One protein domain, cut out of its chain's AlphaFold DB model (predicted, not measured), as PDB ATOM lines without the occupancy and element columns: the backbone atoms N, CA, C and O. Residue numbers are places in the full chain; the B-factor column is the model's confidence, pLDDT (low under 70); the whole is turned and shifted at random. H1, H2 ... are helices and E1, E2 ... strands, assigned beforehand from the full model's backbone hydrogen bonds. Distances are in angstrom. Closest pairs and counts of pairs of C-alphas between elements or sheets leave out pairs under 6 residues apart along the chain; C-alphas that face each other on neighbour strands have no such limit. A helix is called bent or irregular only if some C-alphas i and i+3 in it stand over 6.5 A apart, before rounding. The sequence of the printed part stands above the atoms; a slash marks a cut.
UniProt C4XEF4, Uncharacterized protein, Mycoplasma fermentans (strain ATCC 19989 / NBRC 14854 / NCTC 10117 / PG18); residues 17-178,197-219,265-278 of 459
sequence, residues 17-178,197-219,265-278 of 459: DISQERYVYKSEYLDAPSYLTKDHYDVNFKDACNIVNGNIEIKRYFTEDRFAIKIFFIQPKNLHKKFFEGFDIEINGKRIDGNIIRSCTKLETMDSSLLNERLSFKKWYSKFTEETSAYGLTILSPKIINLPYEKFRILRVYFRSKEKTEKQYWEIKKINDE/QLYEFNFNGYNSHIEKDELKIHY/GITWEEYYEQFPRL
ATOM      1  N   ASP A  17      36.678 119.519  16.265       75.44
ATOM      2  CA  ASP A  17      37.714 118.946  17.124       75.44
ATOM      3  C   ASP A  17      37.480 117.438  17.293       75.44
ATOM      4  O   ASP A  17      36.432 116.994  17.775       75.44
ATOM      5  N   ILE A  18      38.459 116.636  16.874       73.31
ATOM      6  CA  ILE A  18      38.469 115.181  17.033       73.31
ATOM      7  C   ILE A  18      39.224 114.854  18.311       73.31
ATOM      8  O   ILE A  18      40.372 115.258  18.471       73.31
ATOM      9  N   SER A  19      38.608 114.037  19.167       64.62
ATOM     10  CA  SER A  19      39.149 113.603  20.456       64.62
ATOM     11  C   SER A  19      39.360 114.765  21.427       64.62
ATOM     12  O   SER A  19      40.399 115.417  21.429       64.62
ATOM     13  N   GLN A  20      38.403 114.979  22.331       63.25
ATOM     14  CA  GLN A  20      38.611 115.845  23.492       63.25
ATOM     15  C   GLN A  20      39.384 115.064  24.557       63.25
ATOM     16  O   GLN A  20      38.818 114.621  25.555       63.25
ATOM     17  N   GLU A  21      40.686 114.848  24.337       73.62
ATOM     18  CA  GLU A  21      41.531 114.408  25.446       73.62
ATOM     19  C   GLU A  21      41.498 115.497  26.514       73.62
ATOM     20  O   GLU A  21      41.833 116.657  26.263       73.62
ATOM     21  N   ARG A  22      41.054 115.122  27.708       80.25
ATOM     22  CA  ARG A  22      40.919 116.046  28.824       80.25
ATOM     23  C   ARG A  22      42.051 115.813  29.801       80.25
ATOM     24  O   ARG A  22      42.464 114.682  30.047       80.25
ATOM     25  N   TYR A  23      42.525 116.899  30.385       86.31
ATOM     26  CA  TYR A  23      43.535 116.860  31.424       86.31
ATOM     27  C   TYR A  23      43.048 117.636  32.631       86.31
ATOM     28  O   TYR A  23      42.389 118.665  32.501       86.31
ATOM     29  N   VAL A  24      43.403 117.134  33.804       86.56
ATOM     30  CA  VAL A  24      43.357 117.893  35.051       86.56
ATOM     31  C   VAL A  24      44.784 118.032  35.516       86.56
ATOM     32  O   VAL A  24      45.542 117.062  35.485       86.56
ATOM     33  N   TYR A  25      45.159 119.222  35.944       86.75
ATOM     34  CA  TYR A  25      46.487 119.449  36.466       86.75
ATOM     35  C   TYR A  25      46.446 120.448  37.612       86.75
ATOM     36  O   TYR A  25      45.459 121.162  37.777       86.75
ATOM     37  N   LYS A  26      47.474 120.399  38.456       83.62
ATOM     38  CA  LYS A  26      47.574 121.219  39.664       83.62
ATOM     39  C   LYS A  26      49.025 121.415  40.089       83.62
ATOM     40  O   LYS A  26      49.862 120.533  39.873       83.62
ATOM     41  N   SER A  27      49.290 122.537  40.750       76.50
ATOM     42  CA  SER A  27      50.482 122.756  41.571       76.50
ATOM     43  C   SER A  27      50.087 122.673  43.041       76.50
ATOM     44  O   SER A  27      49.186 123.382  43.477       76.50
ATOM     45  N   GLU A  28      50.767 121.841  43.822       73.19
ATOM     46  CA  GLU A  28      50.530 121.735  45.261       73.19
ATOM     47  C   GLU A  28      51.823 121.920  46.048       73.19
ATOM     48  O   GLU A  28      52.899 121.475  45.642       73.19
ATOM     49  N   TYR A  29      51.684 122.568  47.201       68.06
ATOM     50  CA  TYR A  29      52.715 122.653  48.222       68.06
ATOM     51  C   TYR A  29      52.364 121.675  49.329       68.06
ATOM     52  O   TYR A  29      51.267 121.731  49.885       68.06
ATOM     53  N   LEU A  30      53.294 120.788  49.658       53.91
ATOM     54  CA  LEU A  30      53.217 120.032  50.897       53.91
ATOM     55  C   LEU A  30      53.581 120.990  52.041       53.91
ATOM     56  O   LEU A  30      54.612 121.652  51.969       53.91
ATOM     57  N   ASP A  31      52.702 121.089  53.041       48.00
ATOM     58  CA  ASP A  31      52.918 121.799  54.312       48.00
ATOM     59  C   ASP A  31      53.107 123.334  54.247       48.00
ATOM     60  O   ASP A  31      53.620 123.931  55.194       48.00
ATOM     61  N   ALA A  32      52.647 124.015  53.186       45.78
ATOM     62  CA  ALA A  32      52.679 125.483  53.142       45.78
ATOM     63  C   ALA A  32      51.638 126.105  54.101       45.78
ATOM     64  O   ALA A  32      50.444 125.804  53.987       45.78
ATOM     65  N   PRO A  33      52.044 127.009  55.012       45.75
ATOM     66  CA  PRO A  33      51.107 127.717  55.870       45.75
ATOM     67  C   PRO A  33      50.076 128.523  55.068       45.75
ATOM     68  O   PRO A  33      50.418 129.272  54.152       45.75
ATOM     69  N   SER A  34      48.801 128.427  55.458       44.72
ATOM     70  CA  SER A  34      47.663 129.078  54.783       44.72
ATOM     71  C   SER A  34      47.713 130.613  54.767       44.72
ATOM     72  O   SER A  34      46.907 131.239  54.084       44.72
ATOM     73  N   TYR A  35      48.627 131.228  55.526       46.97
ATOM     74  CA  TYR A  35      48.791 132.679  55.647       46.97
ATOM     75  C   TYR A  35      49.887 133.263  54.744       46.97
ATOM     76  O   TYR A  35      50.096 134.475  54.770       46.97
ATOM     77  N   LEU A  36      50.578 132.449  53.935       48.53
ATOM     78  CA  LEU A  36      51.553 132.931  52.947       48.53
ATOM     79  C   LEU A  36      50.828 133.568  51.749       48.53
ATOM     80  O   LEU A  36      50.770 133.021  50.647       48.53
ATOM     81  N   THR A  37      50.224 134.731  51.985       45.88
ATOM     82  CA  THR A  37      49.668 135.602  50.952       45.88
ATOM     83  C   THR A  37      50.787 136.347  50.219       45.88
ATOM     84  O   THR A  37      51.936 136.408  50.658       45.88
ATOM     85  N   LYS A  38      50.430 136.907  49.058       44.81
ATOM     86  CA  LYS A  38      51.298 137.619  48.107       44.81
ATOM     87  C   LYS A  38      52.260 138.638  48.748       44.81
ATOM     88  O   LYS A  38      53.353 138.806  48.227       44.81
ATOM     89  N   ASP A  39      51.884 139.238  49.878       40.78
ATOM     90  CA  ASP A  39      52.627 140.325  50.529       40.78
ATOM     91  C   ASP A  39      53.726 139.840  51.504       40.78
ATOM     92  O   ASP A  39      54.534 140.638  51.971       40.78
ATOM     93  N   HIS A  40      53.795 138.539  51.824       44.28
ATOM     94  CA  HIS A  40      54.799 137.991  52.757       44.28
ATOM     95  C   HIS A  40      56.165 137.693  52.115       44.28
ATOM     96  O   HIS A  40      57.173 137.626  52.818       44.28
ATOM     97  N   TYR A  41      56.224 137.538  50.790       48.25
ATOM     98  CA  TYR A  41      57.470 137.208  50.088       48.25
ATOM     99  C   TYR A  41      58.407 138.409  49.906       48.25
ATOM    100  O   TYR A  41      59.607 138.206  49.738       48.25
ATOM    101  N   ASP A  42      57.888 139.637  50.012       42.31
ATOM    102  CA  ASP A  42      58.670 140.868  49.838       42.31
ATOM    103  C   ASP A  42      59.468 141.279  51.090       42.31
ATOM    104  O   ASP A  42      60.352 142.129  50.993       42.31
ATOM    105  N   VAL A  43      59.197 140.699  52.270       39.94
ATOM    106  CA  VAL A  43      59.684 141.277  53.543       39.94
ATOM    107  C   VAL A  43      60.561 140.337  54.379       39.94
ATOM    108  O   VAL A  43      61.379 140.826  55.158       39.94
ATOM    109  N   ASN A  44      60.489 139.005  54.227       42.34
ATOM    110  CA  ASN A  44      61.307 138.116  55.065       42.34
ATOM    111  C   ASN A  44      61.739 136.810  54.372       42.34
ATOM    112  O   ASN A  44      61.049 135.794  54.409       42.34
ATOM    113  N   PHE A  45      62.967 136.785  53.840       46.81
ATOM    114  CA  PHE A  45      63.638 135.579  53.310       46.81
ATOM    115  C   PHE A  45      63.721 134.401  54.299       46.81
ATOM    116  O   PHE A  45      64.095 133.291  53.909       46.81
ATOM    117  N   LYS A  46      63.447 134.636  55.589       44.09
ATOM    118  CA  LYS A  46      63.418 133.608  56.636       44.09
ATOM    119  C   LYS A  46      62.161 132.733  56.584       44.09
ATOM    120  O   LYS A  46      62.276 131.576  56.962       44.09
ATOM    121  N   ASP A  47      61.059 133.246  56.035       48.16
ATOM    122  CA  ASP A  47      59.755 132.565  55.950       48.16
ATOM    123  C   ASP A  47      59.386 132.161  54.501       48.16
ATOM    124  O   ASP A  47      58.263 131.741  54.225       48.16
ATOM    125  N   ALA A  48      60.318 132.332  53.554       57.41
ATOM    126  CA  ALA A  48      60.120 132.010  52.141       57.41
ATOM    127  C   ALA A  48      60.148 130.496  51.900       57.41
ATOM    128  O   ALA A  48      61.016 129.832  52.452       57.41
ATOM    129  N   CYS A  49      59.277 129.988  51.020       60.72
ATOM    130  CA  CYS A  49      59.277 128.585  50.614       60.72
ATOM    131  C   CYS A  49      59.886 128.351  49.222       60.72
ATOM    132  O   CYS A  49      60.079 129.283  48.431       60.72
ATOM    133  N   ASN A  50      60.179 127.088  48.896       68.88
ATOM    134  CA  ASN A  50      60.626 126.673  47.564       68.88
ATOM    135  C   ASN A  50      59.547 126.901  46.480       68.88
ATOM    136  O   ASN A  50      58.816 125.982  46.113       68.88
ATOM    137  N   ILE A  51      59.448 128.130  45.963       73.19
ATOM    138  CA  ILE A  51      58.552 128.483  44.856       73.19
ATOM    139  C   ILE A  51      59.242 128.248  43.524       73.19
ATOM    140  O   ILE A  51      60.242 128.891  43.205       73.19
ATOM    141  N   VAL A  52      58.642 127.381  42.721       80.00
ATOM    142  CA  VAL A  52      59.035 127.095  41.352       80.00
ATOM    143  C   VAL A  52      57.852 127.376  40.429       80.00
ATOM    144  O   VAL A  52      56.750 126.849  40.612       80.00
ATOM    145  N   ASN A  53      58.097 128.201  39.415       80.94
ATOM    146  CA  ASN A  53      57.148 128.466  38.336       80.94
ATOM    147  C   ASN A  53      57.628 127.808  37.054       80.94
ATOM    148  O   ASN A  53      58.817 127.539  36.898       80.94
ATOM    149  N   GLY A  54      56.725 127.602  36.104       82.94
ATOM    150  CA  GLY A  54      57.119 127.185  34.770       82.94
ATOM    151  C   GLY A  54      55.999 126.508  34.012       82.94
ATOM    152  O   GLY A  54      54.821 126.758  34.258       82.94
ATOM    153  N   ASN A  55      56.376 125.653  33.072       87.38
ATOM    154  CA  ASN A  55      55.423 124.932  32.254       87.38
ATOM    155  C   ASN A  55      55.905 123.517  31.939       87.38
ATOM    156  O   ASN A  55      57.102 123.219  31.894       87.38
ATOM    157  N   ILE A  56      54.939 122.644  31.688       91.94
ATOM    158  CA  ILE A  56      55.175 121.330  31.108       91.94
ATOM    159  C   ILE A  56      54.509 121.302  29.742       91.94
ATOM    160  O   ILE A  56      53.347 121.668  29.601       91.94
ATOM    161  N   GLU A  57      55.228 120.813  28.744       93.38
ATOM    162  CA  GLU A  57      54.688 120.509  27.430       93.38
ATOM    163  C   GLU A  57      54.749 119.010  27.156       93.38
ATOM    164  O   GLU A  57      55.770 118.360  27.388       93.38
ATOM    165  N   ILE A  58      53.656 118.462  26.631       94.56
ATOM    166  CA  ILE A  58      53.557 117.062  26.216       94.56
ATOM    167  C   ILE A  58      53.251 117.034  24.724       94.56
ATOM    168  O   ILE A  58      52.162 117.428  24.309       94.56
ATOM    169  N   LYS A  59      54.201 116.549  23.920       93.00
ATOM    170  CA  LYS A  59      54.050 116.411  22.465       93.00
ATOM    171  C   LYS A  59      53.830 114.953  22.081       93.00
ATOM    172  O   LYS A  59      54.624 114.091  22.458       93.00
ATOM    173  N   ARG A  60      52.785 114.689  21.298       90.19
ATOM    174  CA  ARG A  60      52.445 113.377  20.738       90.19
ATOM    175  C   ARG A  60      53.176 113.119  19.421       90.19
ATOM    176  O   ARG A  60      53.269 113.996  18.561       90.19
ATOM    177  N   TYR A  61      53.613 111.876  19.256       88.31
ATOM    178  CA  TYR A  61      54.109 111.295  18.013       88.31
ATOM    179  C   TYR A  61      53.184 110.137  17.616       88.31
ATOM    180  O   TYR A  61      53.260 109.044  18.182       88.31
ATOM    181  N   PHE A  62      52.285 110.392  16.667       85.25
ATOM    182  CA  PHE A  62      51.207 109.488  16.267       85.25
ATOM    183  C   PHE A  62      51.714 108.204  15.596       85.25
ATOM    184  O   PHE A  62      51.119 107.146  15.775       85.25
ATOM    185  N   THR A  63      52.829 108.263  14.862       78.00
ATOM    186  CA  THR A  63      53.360 107.123  14.092       78.00
ATOM    187  C   THR A  63      53.756 105.921  14.942       78.00
ATOM    188  O   THR A  63      53.567 104.785  14.512       78.00
ATOM    189  N   GLU A  64      54.276 106.159  16.146       78.06
ATOM    190  CA  GLU A  64      54.806 105.114  17.032       78.06
ATOM    191  C   GLU A  64      54.033 104.996  18.359       78.06
ATOM    192  O   GLU A  64      54.481 104.276  19.248       78.06
ATOM    193  N   ASP A  65      52.904 105.703  18.514       86.69
ATOM    194  CA  ASP A  65      52.221 105.911  19.807       86.69
ATOM    195  C   ASP A  65      53.191 106.358  20.896       86.69
ATOM    196  O   ASP A  65      53.322 105.754  21.958       86.69
ATOM    197  N   ARG A  66      53.949 107.407  20.606       90.62
ATOM    198  CA  ARG A  66      55.013 107.899  21.475       90.62
ATOM    199  C   ARG A  66      54.762 109.338  21.866       90.62
ATOM    200  O   ARG A  66      53.937 110.031  21.280       90.62
ATOM    201  N   PHE A  67      55.483 109.802  22.874       93.56
ATOM    202  CA  PHE A  67      55.404 111.186  23.308       93.56
ATOM    203  C   PHE A  67      56.729 111.656  23.895       93.56
ATOM    204  O   PHE A  67      57.531 110.846  24.359       93.56
ATOM    205  N   ALA A  68      56.949 112.964  23.848       94.62
ATOM    206  CA  ALA A  68      58.029 113.641  24.547       94.62
ATOM    207  C   ALA A  68      57.445 114.572  25.608       94.62
ATOM    208  O   ALA A  68      56.324 115.071  25.466       94.62
ATOM    209  N   ILE A  69      58.232 114.830  26.648       96.12
ATOM    210  CA  ILE A  69      57.895 115.799  27.690       96.12
ATOM    211  C   ILE A  69      58.989 116.858  27.720       96.12
ATOM    212  O   ILE A  69      60.170 116.522  27.828       96.12
ATOM    213  N   LYS A  70      58.603 118.127  27.666       94.06
ATOM    214  CA  LYS A  70      59.479 119.260  27.952       94.06
ATOM    215  C   LYS A  70      59.031 119.891  29.264       94.06
ATOM    216  O   LYS A  70      57.851 120.171  29.435       94.06
ATOM    217  N   ILE A  71      59.956 120.095  30.189       92.88
ATOM    218  CA  ILE A  71      59.710 120.765  31.466       92.88
ATOM    219  C   ILE A  71      60.606 121.987  31.490       92.88
ATOM    220  O   ILE A  71      61.826 121.863  31.386       92.88
ATOM    221  N   PHE A  72      60.001 123.154  31.625       89.44
ATOM    222  CA  PHE A  72      60.716 124.381  31.905       89.44
ATOM    223  C   PHE A  72      60.326 124.854  33.298       89.44
ATOM    224  O   PHE A  72      59.145 124.851  33.648       89.44
ATOM    225  N   PHE A  73      61.310 125.259  34.089       87.94
ATOM    226  CA  PHE A  73      61.070 125.833  35.402       87.94
ATOM    227  C   PHE A  73      62.010 126.998  35.691       87.94
ATOM    228  O   PHE A  73      63.128 127.050  35.182       87.94
ATOM    229  N   ILE A  74      61.556 127.925  36.528       83.31
ATOM    230  CA  ILE A  74      62.262 129.145  36.909       83.31
ATOM    231  C   ILE A  74      62.046 129.452  38.393       83.31
ATOM    232  O   ILE A  74      60.978 129.195  38.954       83.31
ATOM    233  N   GLN A  75      63.090 129.991  39.022       82.44
ATOM    234  CA  GLN A  75      63.128 130.386  40.426       82.44
ATOM    235  C   GLN A  75      64.069 131.591  40.628       82.44
ATOM    236  O   GLN A  75      65.084 131.664  39.931       82.44
ATOM    237  N   PRO A  76      63.799 132.535  41.557       80.69
ATOM    238  CA  PRO A  76      64.751 133.598  41.868       80.69
ATOM    239  C   PRO A  76      66.066 132.986  42.344       80.69
ATOM    240  O   PRO A  76      66.077 131.955  43.029       80.69
ATOM    241  N   LYS A  77      67.192 133.578  41.954       84.56
ATOM    242  CA  LYS A  77      68.514 132.982  42.157       84.56
ATOM    243  C   LYS A  77      68.809 132.694  43.627       84.56
ATOM    244  O   LYS A  77      69.410 131.652  43.912       84.56
ATOM    245  N   ASN A  78      68.425 133.561  44.565       79.75
ATOM    246  CA  ASN A  78      68.732 133.298  45.976       79.75
ATOM    247  C   ASN A  78      67.822 132.224  46.569       79.75
ATOM    248  O   ASN A  78      68.319 131.375  47.309       79.75
ATOM    249  N   LEU A  79      66.536 132.194  46.197       78.44
ATOM    250  CA  LEU A  79      65.636 131.097  46.577       78.44
ATOM    251  C   LEU A  79      66.139 129.764  46.026       78.44
ATOM    252  O   LEU A  79      66.210 128.784  46.761       78.44
ATOM    253  N   HIS A  80      66.603 129.746  44.778       85.50
ATOM    254  CA  HIS A  80      67.215 128.565  44.184       85.50
ATOM    255  C   HIS A  80      68.450 128.108  44.967       85.50
ATOM    256  O   HIS A  80      68.564 126.947  45.349       85.50
ATOM    257  N   LYS A  81      69.375 129.021  45.287       85.56
ATOM    258  CA  LYS A  81      70.565 128.682  46.085       85.56
ATOM    259  C   LYS A  81      70.209 128.150  47.473       85.56
ATOM    260  O   LYS A  81      70.855 127.203  47.933       85.56
ATOM    261  N   LYS A  82      69.222 128.758  48.133       80.94
ATOM    262  CA  LYS A  82      68.814 128.408  49.496       80.94
ATOM    263  C   LYS A  82      68.063 127.080  49.535       80.94
ATOM    264  O   LYS A  82      68.438 126.208  50.311       80.94
ATOM    265  N   PHE A  83      67.073 126.905  48.668       81.88
ATOM    266  CA  PHE A  83      66.107 125.816  48.776       81.88
ATOM    267  C   PHE A  83      66.302 124.713  47.744       81.88
ATOM    268  O   PHE A  83      66.160 123.550  48.094       81.88
ATOM    269  N   PHE A  84      66.674 125.008  46.500       86.12
ATOM    270  CA  PHE A  84      66.664 123.996  45.442       86.12
ATOM    271  C   PHE A  84      67.775 122.950  45.611       86.12
ATOM    272  O   PHE A  84      68.969 123.258  45.563       86.12
ATOM    273  N   GLU A  85      67.383 121.686  45.774       87.38
ATOM    274  CA  GLU A  85      68.297 120.534  45.797       87.38
ATOM    275  C   GLU A  85      68.298 119.779  44.455       87.38
ATOM    276  O   GLU A  85      69.281 119.146  44.070       87.38
ATOM    277  N   GLY A  86      67.182 119.842  43.732       88.50
ATOM    278  CA  GLY A  86      66.957 119.127  42.485       88.50
ATOM    279  C   GLY A  86      65.474 118.850  42.281       88.50
ATOM    280  O   GLY A  86      64.621 119.392  42.979       88.50
ATOM    281  N   PHE A  87      65.156 117.973  41.338       91.81
ATOM    282  CA  PHE A  87      63.787 117.529  41.113       91.81
ATOM    283  C   PHE A  87      63.764 116.093  40.604       91.81
ATOM    284  O   PHE A  87      64.736 115.611  40.015       91.81
ATOM    285  N   ASP A  88      62.641 115.429  40.844       93.12
ATOM    286  CA  ASP A  88      62.382 114.064  40.412       93.12
ATOM    287  C   ASP A  88      61.149 114.047  39.505       93.12
ATOM    288  O   ASP A  88      60.194 114.797  39.718       93.12
ATOM    289  N   ILE A  89      61.160 113.171  38.501       96.12
ATOM    290  CA  ILE A  89      60.045 112.992  37.569       96.12
ATOM    291  C   ILE A  89      59.478 111.587  37.741       96.12
ATOM    292  O   ILE A  89      60.218 110.599  37.745       96.12
ATOM    293  N   GLU A  90      58.159 111.493  37.840       96.06
ATOM    294  CA  GLU A  90      57.412 110.244  37.922       96.06
ATOM    295  C   GLU A  90      56.356 110.187  36.813       96.06
ATOM    296  O   GLU A  90      55.548 111.101  36.661       96.06
ATOM    297  N   ILE A  91      56.339 109.090  36.055       96.62
ATOM    298  CA  ILE A  91      55.332 108.810  35.025       96.62
ATOM    299  C   ILE A  91      54.614 107.521  35.413       96.62
ATOM    300  O   ILE A  91      55.250 106.481  35.587       96.62
ATOM    301  N   ASN A  92      53.287 107.563  35.550       94.94
ATOM    302  CA  ASN A  92      52.471 106.409  35.957       94.94
ATOM    303  C   ASN A  92      52.983 105.698  37.228       94.94
ATOM    304  O   ASN A  92      53.004 104.469  37.289       94.94
ATOM    305  N   GLY A  93      53.436 106.457  38.231       92.69
ATOM    306  CA  GLY A  93      53.977 105.895  39.474       92.69
ATOM    307  C   GLY A  93      55.424 105.396  39.385       92.69
ATOM    308  O   GLY A  93      55.990 105.002  40.401       92.69
ATOM    309  N   LYS A  94      56.051 105.411  38.201       95.12
ATOM    310  CA  LYS A  94      57.448 104.999  38.010       95.12
ATOM    311  C   LYS A  94      58.357 106.219  37.945       95.12
ATOM    312  O   LYS A  94      58.166 107.092  37.101       95.12
ATOM    313  N   ARG A  95      59.362 106.262  38.820       94.50
ATOM    314  CA  ARG A  95      60.379 107.321  38.822       94.50
ATOM    315  C   ARG A  95      61.377 107.123  37.687       94.50
ATOM    316  O   ARG A  95      61.814 106.001  37.437       94.50
ATOM    317  N   ILE A  96      61.748 108.217  37.033       94.44
ATOM    318  CA  ILE A  96      62.852 108.251  36.071       94.44
ATOM    319  C   ILE A  96      64.169 108.347  36.847       94.44
ATOM    320  O   ILE A  96      64.248 109.057  37.849       94.44
ATOM    321  N   ASP A  97      65.200 107.635  36.387       94.12
ATOM    322  CA  ASP A  97      66.540 107.691  36.976       94.12
ATOM    323  C   ASP A  97      67.058 109.141  37.019       94.12
ATOM    324  O   ASP A  97      67.096 109.845  36.005       94.12
ATOM    325  N   GLY A  98      67.489 109.581  38.203       91.31
ATOM    326  CA  GLY A  98      68.020 110.924  38.422       91.31
ATOM    327  C   GLY A  98      69.249 111.250  37.567       91.31
ATOM    328  O   GLY A  98      69.427 112.408  37.193       91.31
ATOM    329  N   ASN A  99      70.073 110.266  37.198       93.88
ATOM    330  CA  ASN A  99      71.202 110.465  36.285       93.88
ATOM    331  C   ASN A  99      70.724 110.820  34.874       93.88
ATOM    332  O   ASN A  99      71.287 111.716  34.242       93.88
ATOM    333  N   ILE A 100      69.647 110.179  34.407       93.50
ATOM    334  CA  ILE A 100      69.020 110.505  33.122       93.50
ATOM    335  C   ILE A 100      68.451 111.921  33.182       93.50
ATOM    336  O   ILE A 100      68.768 112.733  32.312       93.50
ATOM    337  N   ILE A 101      67.692 112.250  34.236       93.19
ATOM    338  CA  ILE A 101      67.136 113.598  34.427       93.19
ATOM    339  C   ILE A 101      68.253 114.644  34.367       93.19
ATOM    340  O   ILE A 101      68.147 115.592  33.593       93.19
ATOM    341  N   ARG A 102      69.356 114.453  35.105       90.75
ATOM    342  CA  ARG A 102      70.511 115.369  35.086       90.75
ATOM    343  C   ARG A 102      71.119 115.510  33.692       90.75
ATOM    344  O   ARG A 102      71.390 116.628  33.276       90.75
ATOM    345  N   SER A 103      71.296 114.409  32.961       90.19
ATOM    346  CA  SER A 103      71.865 114.440  31.605       90.19
ATOM    347  C   SER A 103      70.975 115.160  30.585       90.19
ATOM    348  O   SER A 103      71.474 115.750  29.631       90.19
ATOM    349  N   CYS A 104      69.659 115.139  30.801       90.81
ATOM    350  CA  CYS A 104      68.667 115.765  29.928       90.81
ATOM    351  C   CYS A 104      68.253 117.165  30.387       90.81
ATOM    352  O   CYS A 104      67.382 117.769  29.760       90.81
ATOM    353  N   THR A 105      68.836 117.664  31.478       91.69
ATOM    354  CA  THR A 105      68.487 118.954  32.070       91.69
ATOM    355  C   THR A 105      69.616 119.943  31.896       91.69
ATOM    356  O   THR A 105      70.754 119.696  32.293       91.69
ATOM    357  N   LYS A 106      69.278 121.115  31.370       89.31
ATOM    358  CA  LYS A 106      70.164 122.268  31.361       89.31
ATOM    359  C   LYS A 106      69.711 123.249  32.433       89.31
ATOM    360  O   LYS A 106      68.622 123.800  32.321       89.31
ATOM    361  N   LEU A 107      70.543 123.434  33.456       88.81
ATOM    362  CA  LEU A 107      70.338 124.405  34.529       88.81
ATOM    363  C   LEU A 107      71.305 125.575  34.343       88.81
ATOM    364  O   LEU A 107      72.499 125.351  34.141       88.81
ATOM    365  N   GLU A 108      70.793 126.797  34.395       87.69
ATOM    366  CA  GLU A 108      71.552 128.029  34.163       87.69
ATOM    367  C   GLU A 108      70.971 129.190  34.988       87.69
ATOM    368  O   GLU A 108      69.896 129.086  35.581       87.69
ATOM    369  N   THR A 109      71.683 130.318  35.012       86.44
ATOM    370  CA  THR A 109      71.189 131.585  35.573       86.44
ATOM    371  C   THR A 109      71.271 132.698  34.539       86.44
ATOM    372  O   THR A 109      72.269 132.785  33.814       86.44
ATOM    373  N   MET A 110      70.263 133.564  34.511       80.00
ATOM    374  CA  MET A 110      70.159 134.699  33.592       80.00
ATOM    375  C   MET A 110      69.434 135.859  34.273       80.00
ATOM    376  O   MET A 110      68.752 135.665  35.285       80.00
ATOM    377  N   ASP A 111      69.598 137.051  33.717       77.62
ATOM    378  CA  ASP A 111      68.782 138.204  34.067       77.62
ATOM    379  C   ASP A 111      67.281 137.878  33.949       77.62
ATOM    380  O   ASP A 111      66.811 137.312  32.955       77.62
ATOM    381  N   SER A 112      66.528 138.198  34.999       72.62
ATOM    382  CA  SER A 112      65.097 137.915  35.115       72.62
ATOM    383  C   SER A 112      64.278 138.626  34.029       72.62
ATOM    384  O   SER A 112      63.242 138.100  33.609       72.62
ATOM    385  N   SER A 113      64.725 139.791  33.546       68.88
ATOM    386  CA  SER A 113      64.037 140.559  32.501       68.88
ATOM    387  C   SER A 113      64.069 139.858  31.137       68.88
ATOM    388  O   SER A 113      63.036 139.772  30.471       68.88
ATOM    389  N   LEU A 114      65.206 139.249  30.779       68.75
ATOM    390  CA  LEU A 114      65.393 138.493  29.532       68.75
ATOM    391  C   LEU A 114      64.523 137.235  29.463       68.75
ATOM    392  O   LEU A 114      64.039 136.850  28.396       68.75
ATOM    393  N   LEU A 115      64.314 136.581  30.606       65.75
ATOM    394  CA  LEU A 115      63.453 135.402  30.705       65.75
ATOM    395  C   LEU A 115      61.964 135.782  30.622       65.75
ATOM    396  O   LEU A 115      61.174 135.054  30.024       65.75
ATOM    397  N   ASN A 116      61.580 136.934  31.178       58.69
ATOM    398  CA  ASN A 116      60.194 137.405  31.224       58.69
ATOM    399  C   ASN A 116      59.616 137.715  29.830       58.69
ATOM    400  O   ASN A 116      58.494 137.308  29.525       58.69
ATOM    401  N   GLU A 117      60.392 138.379  28.969       55.88
ATOM    402  CA  GLU A 117      59.979 138.713  27.597       55.88
ATOM    403  C   GLU A 117      59.653 137.455  26.772       55.88
ATOM    404  O   GLU A 117      58.701 137.433  25.996       55.88
ATOM    405  N   ARG A 118      60.412 136.374  26.984       55.38
ATOM    406  CA  ARG A 118      60.265 135.119  26.233       55.38
ATOM    407  C   ARG A 118      59.178 134.210  26.768       55.38
ATOM    408  O   ARG A 118      58.487 133.559  25.997       55.38
ATOM    409  N   LEU A 119      59.044 134.133  28.084       54.12
ATOM    410  CA  LEU A 119      58.218 133.107  28.708       54.12
ATOM    411  C   LEU A 119      56.799 133.588  29.029       54.12
ATOM    412  O   LEU A 119      56.022 132.854  29.630       54.12
ATOM    413  N   SER A 120      56.456 134.829  28.662       50.47
ATOM    414  CA  SER A 120      55.148 135.440  28.936       50.47
ATOM    415  C   SER A 120      54.730 135.402  30.416       50.47
ATOM    416  O   SER A 120      53.564 135.632  30.745       50.47
ATOM    417  N   PHE A 121      55.675 135.197  31.341       54.38
ATOM    418  CA  PHE A 121      55.441 135.240  32.782       54.38
ATOM    419  C   PHE A 121      55.418 136.690  33.275       54.38
ATOM    420  O   PHE A 121      56.121 137.034  34.225       54.38
ATOM    421  N   LYS A 122      54.559 137.541  32.687       47.81
ATOM    422  CA  LYS A 122      54.419 138.978  33.022       47.81
ATOM    423  C   LYS A 122      54.249 139.258  34.529       47.81
ATOM    424  O   LYS A 122      54.400 140.395  34.961       47.81
ATOM    425  N   LYS A 123      53.930 138.235  35.331       49.72
ATOM    426  CA  LYS A 123      53.703 138.282  36.784       49.72
ATOM    427  C   LYS A 123      54.883 137.804  37.646       49.72
ATOM    428  O   LYS A 123      54.766 137.853  38.865       49.72
ATOM    429  N   TRP A 124      55.976 137.317  37.053       54.28
ATOM    430  CA  TRP A 124      57.161 136.841  37.784       54.28
ATOM    431  C   TRP A 124      57.964 138.001  38.376       54.28
ATOM    432  O   TRP A 124      58.258 138.012  39.565       54.28
ATOM    433  N   TYR A 125      58.238 139.016  37.556       47.16
ATOM    434  CA  TYR A 125      59.059 140.165  37.944       47.16
ATOM    435  C   TYR A 125      58.323 141.160  38.849       47.16
ATOM    436  O   TYR A 125      58.929 141.817  39.682       47.16
ATOM    437  N   SER A 126      56.992 141.254  38.747       52.75
ATOM    438  CA  SER A 126      56.216 142.140  39.627       52.75
ATOM    439  C   SER A 126      56.126 141.653  41.078       52.75
ATOM    440  O   SER A 126      55.544 142.354  41.900       52.75
ATOM    441  N   LYS A 127      56.657 140.461  41.382       52.16
ATOM    442  CA  LYS A 127      56.611 139.820  42.705       52.16
ATOM    443  C   LYS A 127      57.987 139.560  43.326       52.16
ATOM    444  O   LYS A 127      58.041 139.080  44.449       52.16
ATOM    445  N   PHE A 128      59.076 139.804  42.597       57.59
ATOM    446  CA  PHE A 128      60.432 139.606  43.100       57.59
ATOM    447  C   PHE A 128      61.315 140.776  42.695       57.59
ATOM    448  O   PHE A 128      61.383 141.136  41.523       57.59
ATOM    449  N   THR A 129      62.041 141.320  43.666       57.56
ATOM    450  CA  THR A 129      63.044 142.374  43.465       57.56
ATOM    451  C   THR A 129      64.379 141.836  42.931       57.56
ATOM    452  O   THR A 129      65.295 142.612  42.681       57.56
ATOM    453  N   GLU A 130      64.514 140.515  42.748       67.81
ATOM    454  CA  GLU A 130      65.745 139.897  42.250       67.81
ATOM    455  C   GLU A 130      65.925 140.052  40.735       67.81
ATOM    456  O   GLU A 130      65.203 139.468  39.920       67.81
ATOM    457  N   GLU A 131      67.006 140.733  40.366       72.56
ATOM    458  CA  GLU A 131      67.431 140.955  38.979       72.56
ATOM    459  C   GLU A 131      67.852 139.663  38.262       72.56
ATOM    460  O   GLU A 131      67.861 139.608  37.039       72.56
ATOM    461  N   THR A 132      68.154 138.580  38.992       80.56
ATOM    462  CA  THR A 132      68.604 137.312  38.392       80.56
ATOM    463  C   THR A 132      67.750 136.121  38.805       80.56
ATOM    464  O   THR A 132      67.404 135.944  39.973       80.56
ATOM    465  N   SER A 133      67.479 135.244  37.842       83.25
ATOM    466  CA  SER A 133      66.727 134.006  38.033       83.25
ATOM    467  C   SER A 133      67.569 132.791  37.641       83.25
ATOM    468  O   SER A 133      68.361 132.826  36.695       83.25
ATOM    469  N   ALA A 134      67.394 131.695  38.373       88.62
ATOM    470  CA  ALA A 134      67.832 130.367  37.969       88.62
ATOM    471  C   ALA A 134      66.708 129.680  37.190       88.62
ATOM    472  O   ALA A 134      65.542 129.757  37.577       88.62
ATOM    473  N   TYR A 135      67.048 128.990  36.108       87.31
ATOM    474  CA  TYR A 135      66.076 128.255  35.308       87.31
ATOM    475  C   TYR A 135      66.618 126.897  34.882       87.31
ATOM    476  O   TYR A 135      67.827 126.708  34.721       87.31
ATOM    477  N   GLY A 136      65.702 125.961  34.665       89.00
ATOM    478  CA  GLY A 136      65.984 124.635  34.142       89.00
ATOM    479  C   GLY A 136      65.114 124.307  32.939       89.00
ATOM    480  O   GLY A 136      63.916 124.584  32.931       89.00
ATOM    481  N   LEU A 137      65.723 123.692  31.926       90.38
ATOM    482  CA  LEU A 137      65.027 123.086  30.794       90.38
ATOM    483  C   LEU A 137      65.372 121.602  30.724       90.38
ATOM    484  O   LEU A 137      66.538 121.242  30.549       90.38
ATOM    485  N   THR A 138      64.356 120.754  30.805       93.56
ATOM    486  CA  THR A 138      64.473 119.300  30.692       93.56
ATOM    487  C   THR A 138      63.667 118.810  29.504       93.56
ATOM    488  O   THR A 138      62.482 119.115  29.400       93.56
ATOM    489  N   ILE A 139      64.281 118.016  28.626       93.88
ATOM    490  CA  ILE A 139      63.580 117.354  27.516       93.88
ATOM    491  C   ILE A 139      63.729 115.844  27.660       93.88
ATOM    492  O   ILE A 139      64.817 115.288  27.510       93.88
ATOM    493  N   LEU A 140      62.615 115.170  27.916       94.56
ATOM    494  CA  LEU A 140      62.522 113.719  27.914       94.56
ATOM    495  C   LEU A 140      62.056 113.251  26.540       94.56
ATOM    496  O   LEU A 140      60.903 113.446  26.153       94.56
ATOM    497  N   SER A 141      62.970 112.625  25.802       92.19
ATOM    498  CA  SER A 141      62.655 112.029  24.505       92.19
ATOM    499  C   SER A 141      61.794 110.766  24.658       92.19
ATOM    500  O   SER A 141      61.835 110.110  25.708       92.19
ATOM    501  N   PRO A 142      61.089 110.336  23.596       90.75
ATOM    502  CA  PRO A 142      60.307 109.103  23.636       90.75
ATOM    503  C   PRO A 142      61.119 107.860  24.010       90.75
ATOM    504  O   PRO A 142      60.611 106.959  24.672       90.75
ATOM    505  N   LYS A 143      62.403 107.826  23.626       90.69
ATOM    506  CA  LYS A 143      63.324 106.731  23.956       90.69
ATOM    507  C   LYS A 143      63.567 106.616  25.462       90.69
ATOM    508  O   LYS A 143      63.701 105.508  25.965       90.69
ATOM    509  N   ILE A 144      63.627 107.748  26.164       91.31
ATOM    510  CA  ILE A 144      63.816 107.788  27.620       91.31
ATOM    511  C   ILE A 144      62.535 107.367  28.335       91.31
ATOM    512  O   ILE A 144      62.583 106.583  29.276       91.31
ATOM    513  N   ILE A 145      61.396 107.885  27.876       92.75
ATOM    514  CA  ILE A 145      60.092 107.612  28.483       92.75
ATOM    515  C   ILE A 145      59.706 106.136  28.309       92.75
ATOM    516  O   ILE A 145      59.180 105.532  29.242       92.75
ATOM    517  N   ASN A 146      59.979 105.561  27.130       89.94
ATOM    518  CA  ASN A 146      59.720 104.160  26.780       89.94
ATOM    519  C   ASN A 146      58.325 103.663  27.217       89.94
ATOM    520  O   ASN A 146      58.154 102.562  27.743       89.94
ATOM    521  N   LEU A 147      57.317 104.513  27.023       91.25
ATOM    522  CA  LEU A 147      55.924 104.257  27.359       91.25
ATOM    523  C   LEU A 147      55.066 104.682  26.164       91.25
ATOM    524  O   LEU A 147      55.232 105.808  25.691       91.25
ATOM    525  N   PRO A 148      54.140 103.830  25.696       90.75
ATOM    526  CA  PRO A 148      53.175 104.242  24.694       90.75
ATOM    527  C   PRO A 148      52.289 105.380  25.210       90.75
ATOM    528  O   PRO A 148      51.858 105.353  26.371       90.75
ATOM    529  N   TYR A 149      51.993 106.374  24.377       89.88
ATOM    530  CA  TYR A 149      51.184 107.520  24.788       89.88
ATOM    531  C   TYR A 149      49.773 107.103  25.202       89.88
ATOM    532  O   TYR A 149      49.223 107.631  26.171       89.88
ATOM    533  N   GLU A 150      49.200 106.083  24.564       86.38
ATOM    534  CA  GLU A 150      47.907 105.530  24.971       86.38
ATOM    535  C   GLU A 150      47.886 105.012  26.416       86.38
ATOM    536  O   GLU A 150      46.811 104.910  27.009       86.38
ATOM    537  N   LYS A 151      49.050 104.658  26.982       89.25
ATOM    538  CA  LYS A 151      49.205 104.162  28.358       89.25
ATOM    539  C   LYS A 151      49.555 105.273  29.337       89.25
ATOM    540  O   LYS A 151      49.521 105.030  30.541       89.25
ATOM    541  N   PHE A 152      49.871 106.477  28.870       92.38
ATOM    542  CA  PHE A 152      50.117 107.625  29.734       92.38
ATOM    543  C   PHE A 152      48.849 107.992  30.519       92.38
ATOM    544  O   PHE A 152      47.772 108.155  29.945       92.38
ATOM    545  N   ARG A 153      48.955 108.083  31.845       92.88
ATOM    546  CA  ARG A 153      47.843 108.436  32.742       92.88
ATOM    547  C   ARG A 153      48.193 109.616  33.626       92.88
ATOM    548  O   ARG A 153      47.338 110.462  33.866       92.88
ATOM    549  N   ILE A 154      49.424 109.669  34.122       95.31
ATOM    550  CA  ILE A 154      49.831 110.683  35.087       95.31
ATOM    551  C   ILE A 154      51.315 111.018  34.969       95.31
ATOM    552  O   ILE A 154      52.149 110.129  34.793       95.31
ATOM    553  N   LEU A 155      51.624 112.304  35.096       97.12
ATOM    554  CA  LEU A 155      52.966 112.857  35.244       97.12
ATOM    555  C   LEU A 155      53.022 113.640  36.554       97.12
ATOM    556  O   LEU A 155      52.129 114.443  36.826       97.12
ATOM    557  N   ARG A 156      54.077 113.425  37.338       95.25
ATOM    558  CA  ARG A 156      54.398 114.232  38.515       95.25
ATOM    559  C   ARG A 156      55.833 114.716  38.457       95.25
ATOM    560  O   ARG A 156      56.731 113.952  38.107       95.25
ATOM    561  N   VAL A 157      56.037 115.969  38.833       94.56
ATOM    562  CA  VAL A 157      57.357 116.578  38.995       94.56
ATOM    563  C   VAL A 157      57.460 117.053  40.432       94.56
ATOM    564  O   VAL A 157      56.665 117.886  40.853       94.56
ATOM    565  N   TYR A 158      58.409 116.508  41.185       91.31
ATOM    566  CA  TYR A 158      58.636 116.863  42.582       91.31
ATOM    567  C   TYR A 158      59.881 117.731  42.678       91.31
ATOM    568  O   TYR A 158      60.974 117.262  42.364       91.31
ATOM    569  N   PHE A 159      59.740 118.967  43.144       89.06
ATOM    570  CA  PHE A 159      60.877 119.843  43.404       89.06
ATOM    571  C   PHE A 159      61.393 119.580  44.815       89.06
ATOM    572  O   PHE A 159      60.701 119.810  45.811       89.06
ATOM    573  N   ARG A 160      62.610 119.042  44.903       85.19
ATOM    574  CA  ARG A 160      63.259 118.725  46.173       85.19
ATOM    575  C   ARG A 160      63.847 119.993  46.771       85.19
ATOM    576  O   ARG A 160      64.593 120.717  46.108       85.19
ATOM    577  N   SER A 161      63.505 120.222  48.035       81.62
ATOM    578  CA  SER A 161      64.084 121.282  48.843       81.62
ATOM    579  C   SER A 161      65.147 120.712  49.780       81.62
ATOM    580  O   SER A 161      64.956 119.633  50.347       81.62
ATOM    581  N   LYS A 162      66.239 121.460  49.967       80.88
ATOM    582  CA  LYS A 162      67.254 121.206  51.002       80.88
ATOM    583  C   LYS A 162      66.638 121.252  52.402       80.88
ATOM    584  O   LYS A 162      67.146 120.611  53.321       80.88
ATOM    585  N   GLU A 163      65.540 121.989  52.556       72.00
ATOM    586  CA  GLU A 163      64.761 122.060  53.786       72.00
ATOM    587  C   GLU A 163      63.586 121.068  53.735       72.00
ATOM    588  O   GLU A 163      62.865 120.960  52.742       72.00
ATOM    589  N   LYS A 164      63.412 120.274  54.803       58.91
ATOM    590  CA  LYS A 164      62.582 119.051  54.786       58.91
ATOM    591  C   LYS A 164      61.086 119.283  54.533       58.91
ATOM    592  O   LYS A 164      60.410 118.332  54.135       58.91
ATOM    593  N   THR A 165      60.581 120.488  54.769       56.28
ATOM    594  CA  THR A 165      59.148 120.807  54.878       56.28
ATOM    595  C   THR A 165      58.548 121.481  53.644       56.28
ATOM    596  O   THR A 165      57.353 121.713  53.621       56.28
ATOM    597  N   GLU A 166      59.326 121.780  52.599       58.97
ATOM    598  CA  GLU A 166      58.868 122.664  51.511       58.97
ATOM    599  C   GLU A 166      58.963 122.003  50.135       58.97
ATOM    600  O   GLU A 166      59.785 122.358  49.283       58.97
ATOM    601  N   LYS A 167      58.135 120.983  49.916       67.12
ATOM    602  CA  LYS A 167      58.094 120.267  48.638       67.12
ATOM    603  C   LYS A 167      56.928 120.773  47.804       67.12
ATOM    604  O   LYS A 167      55.772 120.490  48.115       67.12
ATOM    605  N   GLN A 168      57.241 121.476  46.720       78.00
ATOM    606  CA  GLN A 168      56.280 121.733  45.655       78.00
ATOM    607  C   GLN A 168      56.252 120.536  44.707       78.00
ATOM    608  O   GLN A 168      57.300 119.973  44.367       78.00
ATOM    609  N   TYR A 169      55.066 120.169  44.235       85.69
ATOM    610  CA  TYR A 169      54.950 119.252  43.114       85.69
ATOM    611  C   TYR A 169      53.928 119.724  42.082       85.69
ATOM    612  O   TYR A 169      52.920 120.355  42.404       85.69
ATOM    613  N   TRP A 170      54.211 119.401  40.826       90.50
ATOM    614  CA  TRP A 170      53.306 119.582  39.696       90.50
ATOM    615  C   TRP A 170      52.728 118.227  39.316       90.50
ATOM    616  O   TRP A 170      53.467 117.248  39.220       90.50
ATOM    617  N   GLU A 171      51.420 118.156  39.089       91.75
ATOM    618  CA  GLU A 171      50.738 116.931  38.667       91.75
ATOM    619  C   GLU A 171      49.870 117.196  37.442       91.75
ATOM    620  O   GLU A 171      49.093 118.144  37.431       91.75
ATOM    621  N   ILE A 172      49.974 116.320  36.440       93.69
ATOM    622  CA  ILE A 172      49.112 116.280  35.253       93.69
ATOM    623  C   ILE A 172      48.486 114.896  35.179       93.69
ATOM    624  O   ILE A 172      49.195 113.892  35.098       93.69
ATOM    625  N   LYS A 173      47.158 114.840  35.170       93.06
ATOM    626  CA  LYS A 173      46.352 113.626  35.034       93.06
ATOM    627  C   LYS A 173      45.598 113.654  33.714       93.06
ATOM    628  O   LYS A 173      44.789 114.550  33.474       93.06
ATOM    629  N   LYS A 174      45.841 112.645  32.878       91.44
ATOM    630  CA  LYS A 174      45.074 112.385  31.661       91.44
ATOM    631  C   LYS A 174      43.738 111.752  32.039       91.44
ATOM    632  O   LYS A 174      43.707 110.711  32.696       91.44
ATOM    633  N   ILE A 175      42.644 112.358  31.596       85.19
ATOM    634  CA  ILE A 175      41.316 111.749  31.606       85.19
ATOM    635  C   ILE A 175      41.171 111.013  30.278       85.19
ATOM    636  O   ILE A 175      41.276 111.615  29.208       85.19
ATOM    637  N   ASN A 176      40.954 109.701  30.344       71.44
ATOM    638  CA  ASN A 176      40.706 108.922  29.140       71.44
ATOM    639  C   ASN A 176      39.326 109.282  28.593       71.44
ATOM    640  O   ASN A 176      38.340 109.231  29.325       71.44
ATOM    641  N   ASP A 177      39.272 109.612  27.311       67.25
ATOM    642  CA  ASP A 177      38.030 109.692  26.559       67.25
ATOM    643  C   ASP A 177      38.137 108.747  25.358       67.25
ATOM    644  O   ASP A 177      39.197 108.637  24.736       67.25
ATOM    645  N   GLU A 178      37.069 108.002  25.089       67.25
ATOM    646  CA  GLU A 178      37.109 106.794  24.251       67.25
ATOM    647  C   GLU A 178      36.464 106.985  22.878       67.25
ATOM    648  O   GLU A 178      36.481 106.069  22.052       67.25
ATOM    649  N   GLN A 197      47.787 117.515  19.375       89.81
ATOM    650  CA  GLN A 197      49.159 117.050  19.151       89.81
ATOM    651  C   GLN A 197      50.128 117.520  20.242       89.81
ATOM    652  O   GLN A 197      51.006 116.755  20.642       89.81
ATOM    653  N   LEU A 198      49.977 118.747  20.741       91.75
ATOM    654  CA  LEU A 198      50.843 119.336  21.762       91.75
ATOM    655  C   LEU A 198      49.986 119.995  22.848       91.75
ATOM    656  O   LEU A 198      49.107 120.798  22.552       91.75
ATOM    657  N   TYR A 199      50.265 119.654  24.102       92.00
ATOM    658  CA  TYR A 199      49.605 120.211  25.282       92.00
ATOM    659  C   TYR A 199      50.598 121.044  26.075       92.00
ATOM    660  O   TYR A 199      51.706 120.571  26.322       92.00
ATOM    661  N   GLU A 200      50.195 122.234  26.503       89.75
ATOM    662  CA  GLU A 200      50.980 123.148  27.333       89.75
ATOM    663  C   GLU A 200      50.241 123.378  28.658       89.75
ATOM    664  O   GLU A 200      49.099 123.840  28.677       89.75
ATOM    665  N   PHE A 201      50.903 123.037  29.760       88.00
ATOM    666  CA  PHE A 201      50.409 123.165  31.127       88.00
ATOM    667  C   PHE A 201      51.245 124.212  31.852       88.00
ATOM    668  O   PHE A 201      52.436 123.996  32.073       88.00
ATOM    669  N   ASN A 202      50.630 125.329  32.227       83.31
ATOM    670  CA  ASN A 202      51.316 126.423  32.911       83.31
ATOM    671  C   ASN A 202      51.111 126.325  34.422       83.31
ATOM    672  O   ASN A 202      49.971 126.285  34.873       83.31
ATOM    673  N   PHE A 203      52.204 126.294  35.184       79.50
ATOM    674  CA  PHE A 203      52.205 126.181  36.640       79.50
ATOM    675  C   PHE A 203      52.681 127.482  37.268       79.50
ATOM    676  O   PHE A 203      53.861 127.849  37.200       79.50
ATOM    677  N   ASN A 204      51.754 128.147  37.943       70.38
ATOM    678  CA  ASN A 204      52.056 129.296  38.774       70.38
ATOM    679  C   ASN A 204      52.230 128.800  40.215       70.38
ATOM    680  O   ASN A 204      51.279 128.343  40.840       70.38
ATOM    681  N   GLY A 205      53.435 128.906  40.772       58.59
ATOM    682  CA  GLY A 205      53.780 128.522  42.147       58.59
ATOM    683  C   GLY A 205      53.140 129.391  43.241       58.59
ATOM    684  O   GLY A 205      53.672 129.526  44.332       58.59
ATOM    685  N   TYR A 206      51.994 130.019  42.985       58.28
ATOM    686  CA  TYR A 206      51.279 130.815  43.980       58.28
ATOM    687  C   TYR A 206      49.852 130.313  44.098       58.28
ATOM    688  O   TYR A 206      49.000 130.599  43.260       58.28
ATOM    689  N   ASN A 207      49.600 129.575  45.172       49.34
ATOM    690  CA  ASN A 207      48.357 128.852  45.401       49.34
ATOM    691  C   ASN A 207      47.233 129.740  45.976       49.34
ATOM    692  O   ASN A 207      46.569 129.362  46.936       49.34
ATOM    693  N   SER A 208      47.014 130.942  45.435       43.34
ATOM    694  CA  SER A 208      45.972 131.850  45.935       43.34
ATOM    695  C   SER A 208      44.878 132.088  44.890       43.34
ATOM    696  O   SER A 208      44.840 133.117  44.221       43.34
ATOM    697  N   HIS A 209      43.992 131.105  44.751       43.62
ATOM    698  CA  HIS A 209      42.570 131.236  44.398       43.62
ATOM    699  C   HIS A 209      42.076 132.013  43.155       43.62
ATOM    700  O   HIS A 209      40.864 132.015  42.958       43.62
ATOM    701  N   ILE A 210      42.890 132.646  42.300       43.69
ATOM    702  CA  ILE A 210      42.328 133.548  41.260       43.69
ATOM    703  C   ILE A 210      42.864 133.333  39.836       43.69
ATOM    704  O   ILE A 210      42.248 133.803  38.883       43.69
ATOM    705  N   GLU A 211      43.912 132.544  39.617       45.69
ATOM    706  CA  GLU A 211      44.375 132.270  38.250       45.69
ATOM    707  C   GLU A 211      44.161 130.800  37.945       45.69
ATOM    708  O   GLU A 211      44.875 129.944  38.453       45.69
ATOM    709  N   LYS A 212      43.108 130.509  37.172       52.62
ATOM    710  CA  LYS A 212      42.891 129.166  36.639       52.62
ATOM    711  C   LYS A 212      44.142 128.800  35.860       52.62
ATOM    712  O   LYS A 212      44.513 129.538  34.953       52.62
ATOM    713  N   ASP A 213      44.778 127.694  36.220       60.22
ATOM    714  CA  ASP A 213      45.843 127.165  35.395       60.22
ATOM    715  C   ASP A 213      45.272 126.952  33.968       60.22
ATOM    716  O   ASP A 213      44.263 126.261  33.780       60.22
ATOM    717  N   GLU A 214      45.855 127.617  32.963       67.44
ATOM    718  CA  GLU A 214      45.383 127.568  31.574       67.44
ATOM    719  C   GLU A 214      46.098 126.474  30.767       67.44
ATOM    720  O   GLU A 214      47.280 126.597  30.424       67.44
ATOM    721  N   LEU A 215      45.351 125.420  30.425       81.50
ATOM    722  CA  LEU A 215      45.755 124.427  29.431       81.50
ATOM    723  C   LEU A 215      45.635 125.033  28.032       81.50
ATOM    724  O   LEU A 215      44.532 125.391  27.608       81.50
ATOM    725  N   LYS A 216      46.735 125.055  27.279       86.44
ATOM    726  CA  LYS A 216      46.695 125.328  25.835       86.44
ATOM    727  C   LYS A 216      46.891 124.037  25.054       86.44
ATOM    728  O   LYS A 216      47.727 123.203  25.399       86.44
ATOM    729  N   ILE A 217      46.106 123.877  23.993       87.94
ATOM    730  CA  ILE A 217      46.156 122.713  23.108       87.94
ATOM    731  C   ILE A 217      46.491 123.200  21.705       87.94
ATOM    732  O   ILE A 217      45.791 124.044  21.145       87.94
ATOM    733  N   HIS A 218      47.548 122.637  21.137       89.19
ATOM    734  CA  HIS A 218      47.944 122.822  19.752       89.19
ATOM    735  C   HIS A 218      47.617 121.550  18.969       89.19
ATOM    736  O   HIS A 218      47.817 120.423  19.441       89.19
ATOM    737  N   TYR A 219      47.099 121.738  17.763       89.06
ATOM    738  CA  TYR A 219      46.474 120.679  16.984       89.06
ATOM    739  C   TYR A 219      47.255 120.394  15.708       89.06
ATOM    740  O   TYR A 219      47.771 121.311  15.072       89.06
ATOM    741  N   GLY A 265      66.582 147.639  31.440       58.16
ATOM    742  CA  GLY A 265      67.622 148.031  32.405       58.16
ATOM    743  C   GLY A 265      68.934 147.247  32.324       58.16
ATOM    744  O   GLY A 265      69.825 147.514  33.119       58.16
ATOM    745  N   ILE A 266      69.080 146.354  31.342       64.31
ATOM    746  CA  ILE A 266      70.354 145.715  30.993       64.31
ATOM    747  C   ILE A 266      71.051 146.473  29.863       64.31
ATOM    748  O   ILE A 266      70.410 146.975  28.941       64.31
ATOM    749  N   THR A 267      72.371 146.550  29.900       70.12
ATOM    750  CA  THR A 267      73.192 147.118  28.827       70.12
ATOM    751  C   THR A 267      73.264 146.180  27.614       70.12
ATOM    752  O   THR A 267      73.011 144.977  27.696       70.12
ATOM    753  N   TRP A 268      73.652 146.719  26.451       70.38
ATOM    754  CA  TRP A 268      73.910 145.898  25.260       70.38
ATOM    755  C   TRP A 268      75.020 144.865  25.483       70.38
ATOM    756  O   TRP A 268      74.943 143.762  24.950       70.38
ATOM    757  N   GLU A 269      76.038 145.211  26.265       74.25
ATOM    758  CA  GLU A 269      77.154 144.324  26.601       74.25
ATOM    759  C   GLU A 269      76.661 143.121  27.416       74.25
ATOM    760  O   GLU A 269      76.882 141.977  27.016       74.25
ATOM    761  N   GLU A 270      75.874 143.363  28.467       70.19
ATOM    762  CA  GLU A 270      75.248 142.309  29.279       70.19
ATOM    763  C   GLU A 270      74.306 141.422  28.455       70.19
ATOM    764  O   GLU A 270      74.253 140.204  28.658       70.19
ATOM    765  N   TYR A 271      73.591 142.005  27.486       72.31
ATOM    766  CA  TYR A 271      72.789 141.239  26.535       72.31
ATOM    767  C   TYR A 271      73.663 140.306  25.689       72.31
ATOM    768  O   TYR A 271      73.381 139.109  25.611       72.31
ATOM    769  N   TYR A 272      74.733 140.817  25.071       74.00
ATOM    770  CA  TYR A 272      75.621 140.015  24.224       74.00
ATOM    771  C   TYR A 272      76.324 138.896  24.997       74.00
ATOM    772  O   TYR A 272      76.496 137.807  24.448       74.00
ATOM    773  N   GLU A 273      76.675 139.113  26.264       78.69
ATOM    774  CA  GLU A 273      77.253 138.071  27.119       78.69
ATOM    775  C   GLU A 273      76.259 136.944  27.439       78.69
ATOM    776  O   GLU A 273      76.626 135.764  27.482       78.69
ATOM    777  N   GLN A 274      74.983 137.280  27.644       73.44
ATOM    778  CA  GLN A 274      73.942 136.312  28.005       73.44
ATOM    779  C   GLN A 274      73.275 135.663  26.781       73.44
ATOM    780  O   GLN A 274      72.749 134.546  26.872       73.44
ATOM    781  N   PHE A 275      73.355 136.297  25.609       74.06
ATOM    782  CA  PHE A 275      72.737 135.840  24.366       74.06
ATOM    783  C   PHE A 275      73.161 134.424  23.930       74.06
ATOM    784  O   PHE A 275      72.282 133.644  23.556       74.06
ATOM    785  N   PRO A 276      74.437 133.994  24.028       78.31
ATOM    786  CA  PRO A 276      74.818 132.610  23.741       78.31
ATOM    787  C   PRO A 276      74.092 131.576  24.614       78.31
ATOM    788  O   PRO A 276      73.724 130.506  24.119       78.31
ATOM    789  N   ARG A 277      73.846 131.887  25.896       75.00
ATOM    790  CA  ARG A 277      73.107 131.000  26.815       75.00
ATOM    791  C   ARG A 277      71.644 130.889  26.393       75.00
ATOM    792  O   ARG A 277      71.106 129.780  26.344       75.00
ATOM    793  N   LEU A 278      71.046 132.011  25.990       72.19
ATOM    794  CA  LEU A 278      69.693 132.060  25.433       72.19
ATOM    795  C   LEU A 278      69.592 131.276  24.117       72.19
ATOM    796  O   LEU A 278      68.708 130.437  23.954       72.19
TER     797      LEU A 278
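What this domain is: This is residues 17 to 178, 197 to 219 and 265 to 278 of the 459 residues of an uncharacterized protein of Mycoplasma fermentans (strain ATCC 19989 / NBRC 14854 / NCTC 10117 / PG18) (UniProt C4XEF4). Two antiparallel sheets lie face to face as a sandwich, a curled sheet of six strands against a smaller one of four, their strands crossed at 31 degrees. The sheets come close where E1 meets E9, while H2 lies beside E4 at another side; H1 joins E3 to E4, H3 lies over the larger sheet's face opposite H1, and H5 only grazes that sheet beside its edge strand E5. The printed part has 199 residues, with five named helices and ten named strands in the order E1 E2 E3 H1 E4 H2 E5 H3 E6 H4 E7 E8 E9 E10 H5, and its class is mixed, helices and strands. The whole is compact and rounded, with a radius of gyration of the C-alphas of 17.5 A and spans of 50 by 43 by 36 A.

How they stand to each other: The larger sheet runs E5, residues 105 to 111, E6, residues 132 to 140, E3, residues 66 to 76, E2, residues 53 to 61, E9, residues 197 to 203, and E10, residues 215 to 219. It is twisted, with C-alphas up to 7.2 A off its best plane. Within hydrogen-bond range are N 108 and O 135 at 3.0 A for E5 and E6, N 71 and O 138 at 2.8 A for E6 and E3, N 57 and O 70 at 2.8 A for the hairpin E2 and E3, N 58 and O 199 at 2.9 A for E2 and E9, and N 200 and O 216 at 2.9 A for the hairpin E9 and E10. The smaller sheet, also twisted, runs E1, residues 22 to 30, E8, residues 167 to 175, E7, residues 154 to 161, and E4, residues 84 to 91. Here N 26 and O 171 are 3.0 A apart, N 157 and O 170 of the hairpin E7 and E8 2.9 A, and N 88 and O 158 of E4 and E7 2.9 A. The two sheets form a sandwich, two sheets face to face, 10.7 A centre to centre where they face each other; the closest C-alphas of E1 and E9 are those of Ser 27 and Phe 203, 6.2 A apart. H1, residues 77 to 83, is on the larger sheet at a height of 8.6 A, only just over E6 and E3, with 3 C-alphas falling on each; its closest C-alpha to E6 is Lys 77 to Ser 133, 4.6 A. On the opposite face H3, residues 112 to 119, has a height of 9.7 A over the sheet and runs along the strands, at 21 degrees to E6 on the local plane. H4, residues 142 to 145, stands at the sheet's level, with the C-alphas of Ala 68 and Pro 142 5.2 A apart. H2, residues 98 to 103, only grazes both sheets; the C-alphas of Asp 88 and Gly 98 are its closest to E4, 6.8 A. H5, residues 268 to 278, grazes the larger sheet, its closest C-alphas to E5 being Met 110 and Gln 274, 6.9 A, and is near H3. Every O i to N i+4 pair is within hydrogen-bond range in H1 and H2, against 3 of 4 in H3 and 5 of 7 in H5; H4 is too short for such a pair.

Where its parts are: E3 is the longest strand, 34.2 A from C-alpha 66 to C-alpha 76 at (64.751, 133.598, 41.868). E2 measures 26.8 A, E6 26.5 A, E1 25.6 A and E8 25.4 A. E1 begins with C-alpha 22 at (40.919, 116.046, 28.824). H5, 14.5 A long, ends with C-alpha 278 at (69.693, 132.060, 25.433); it is irregular, but only just, with C-alphas 273 and 276 6.9 A apart.

The domain as a whole: The two C-alphas farthest apart are those of Glu 178 and Glu 269, 54.9 A. Residues 179 to 196 and 220 to 264 are not printed; the gaps between C-alphas are 16.6 A and 37.9 A. The links E1 to E2, H3 to E6 and E9 to E10 are long. The mean pLDDT of the printed part is 76.5, and 60 residues are under 70, among them residues 29 to 50, 113 to 130 and 205 to 214.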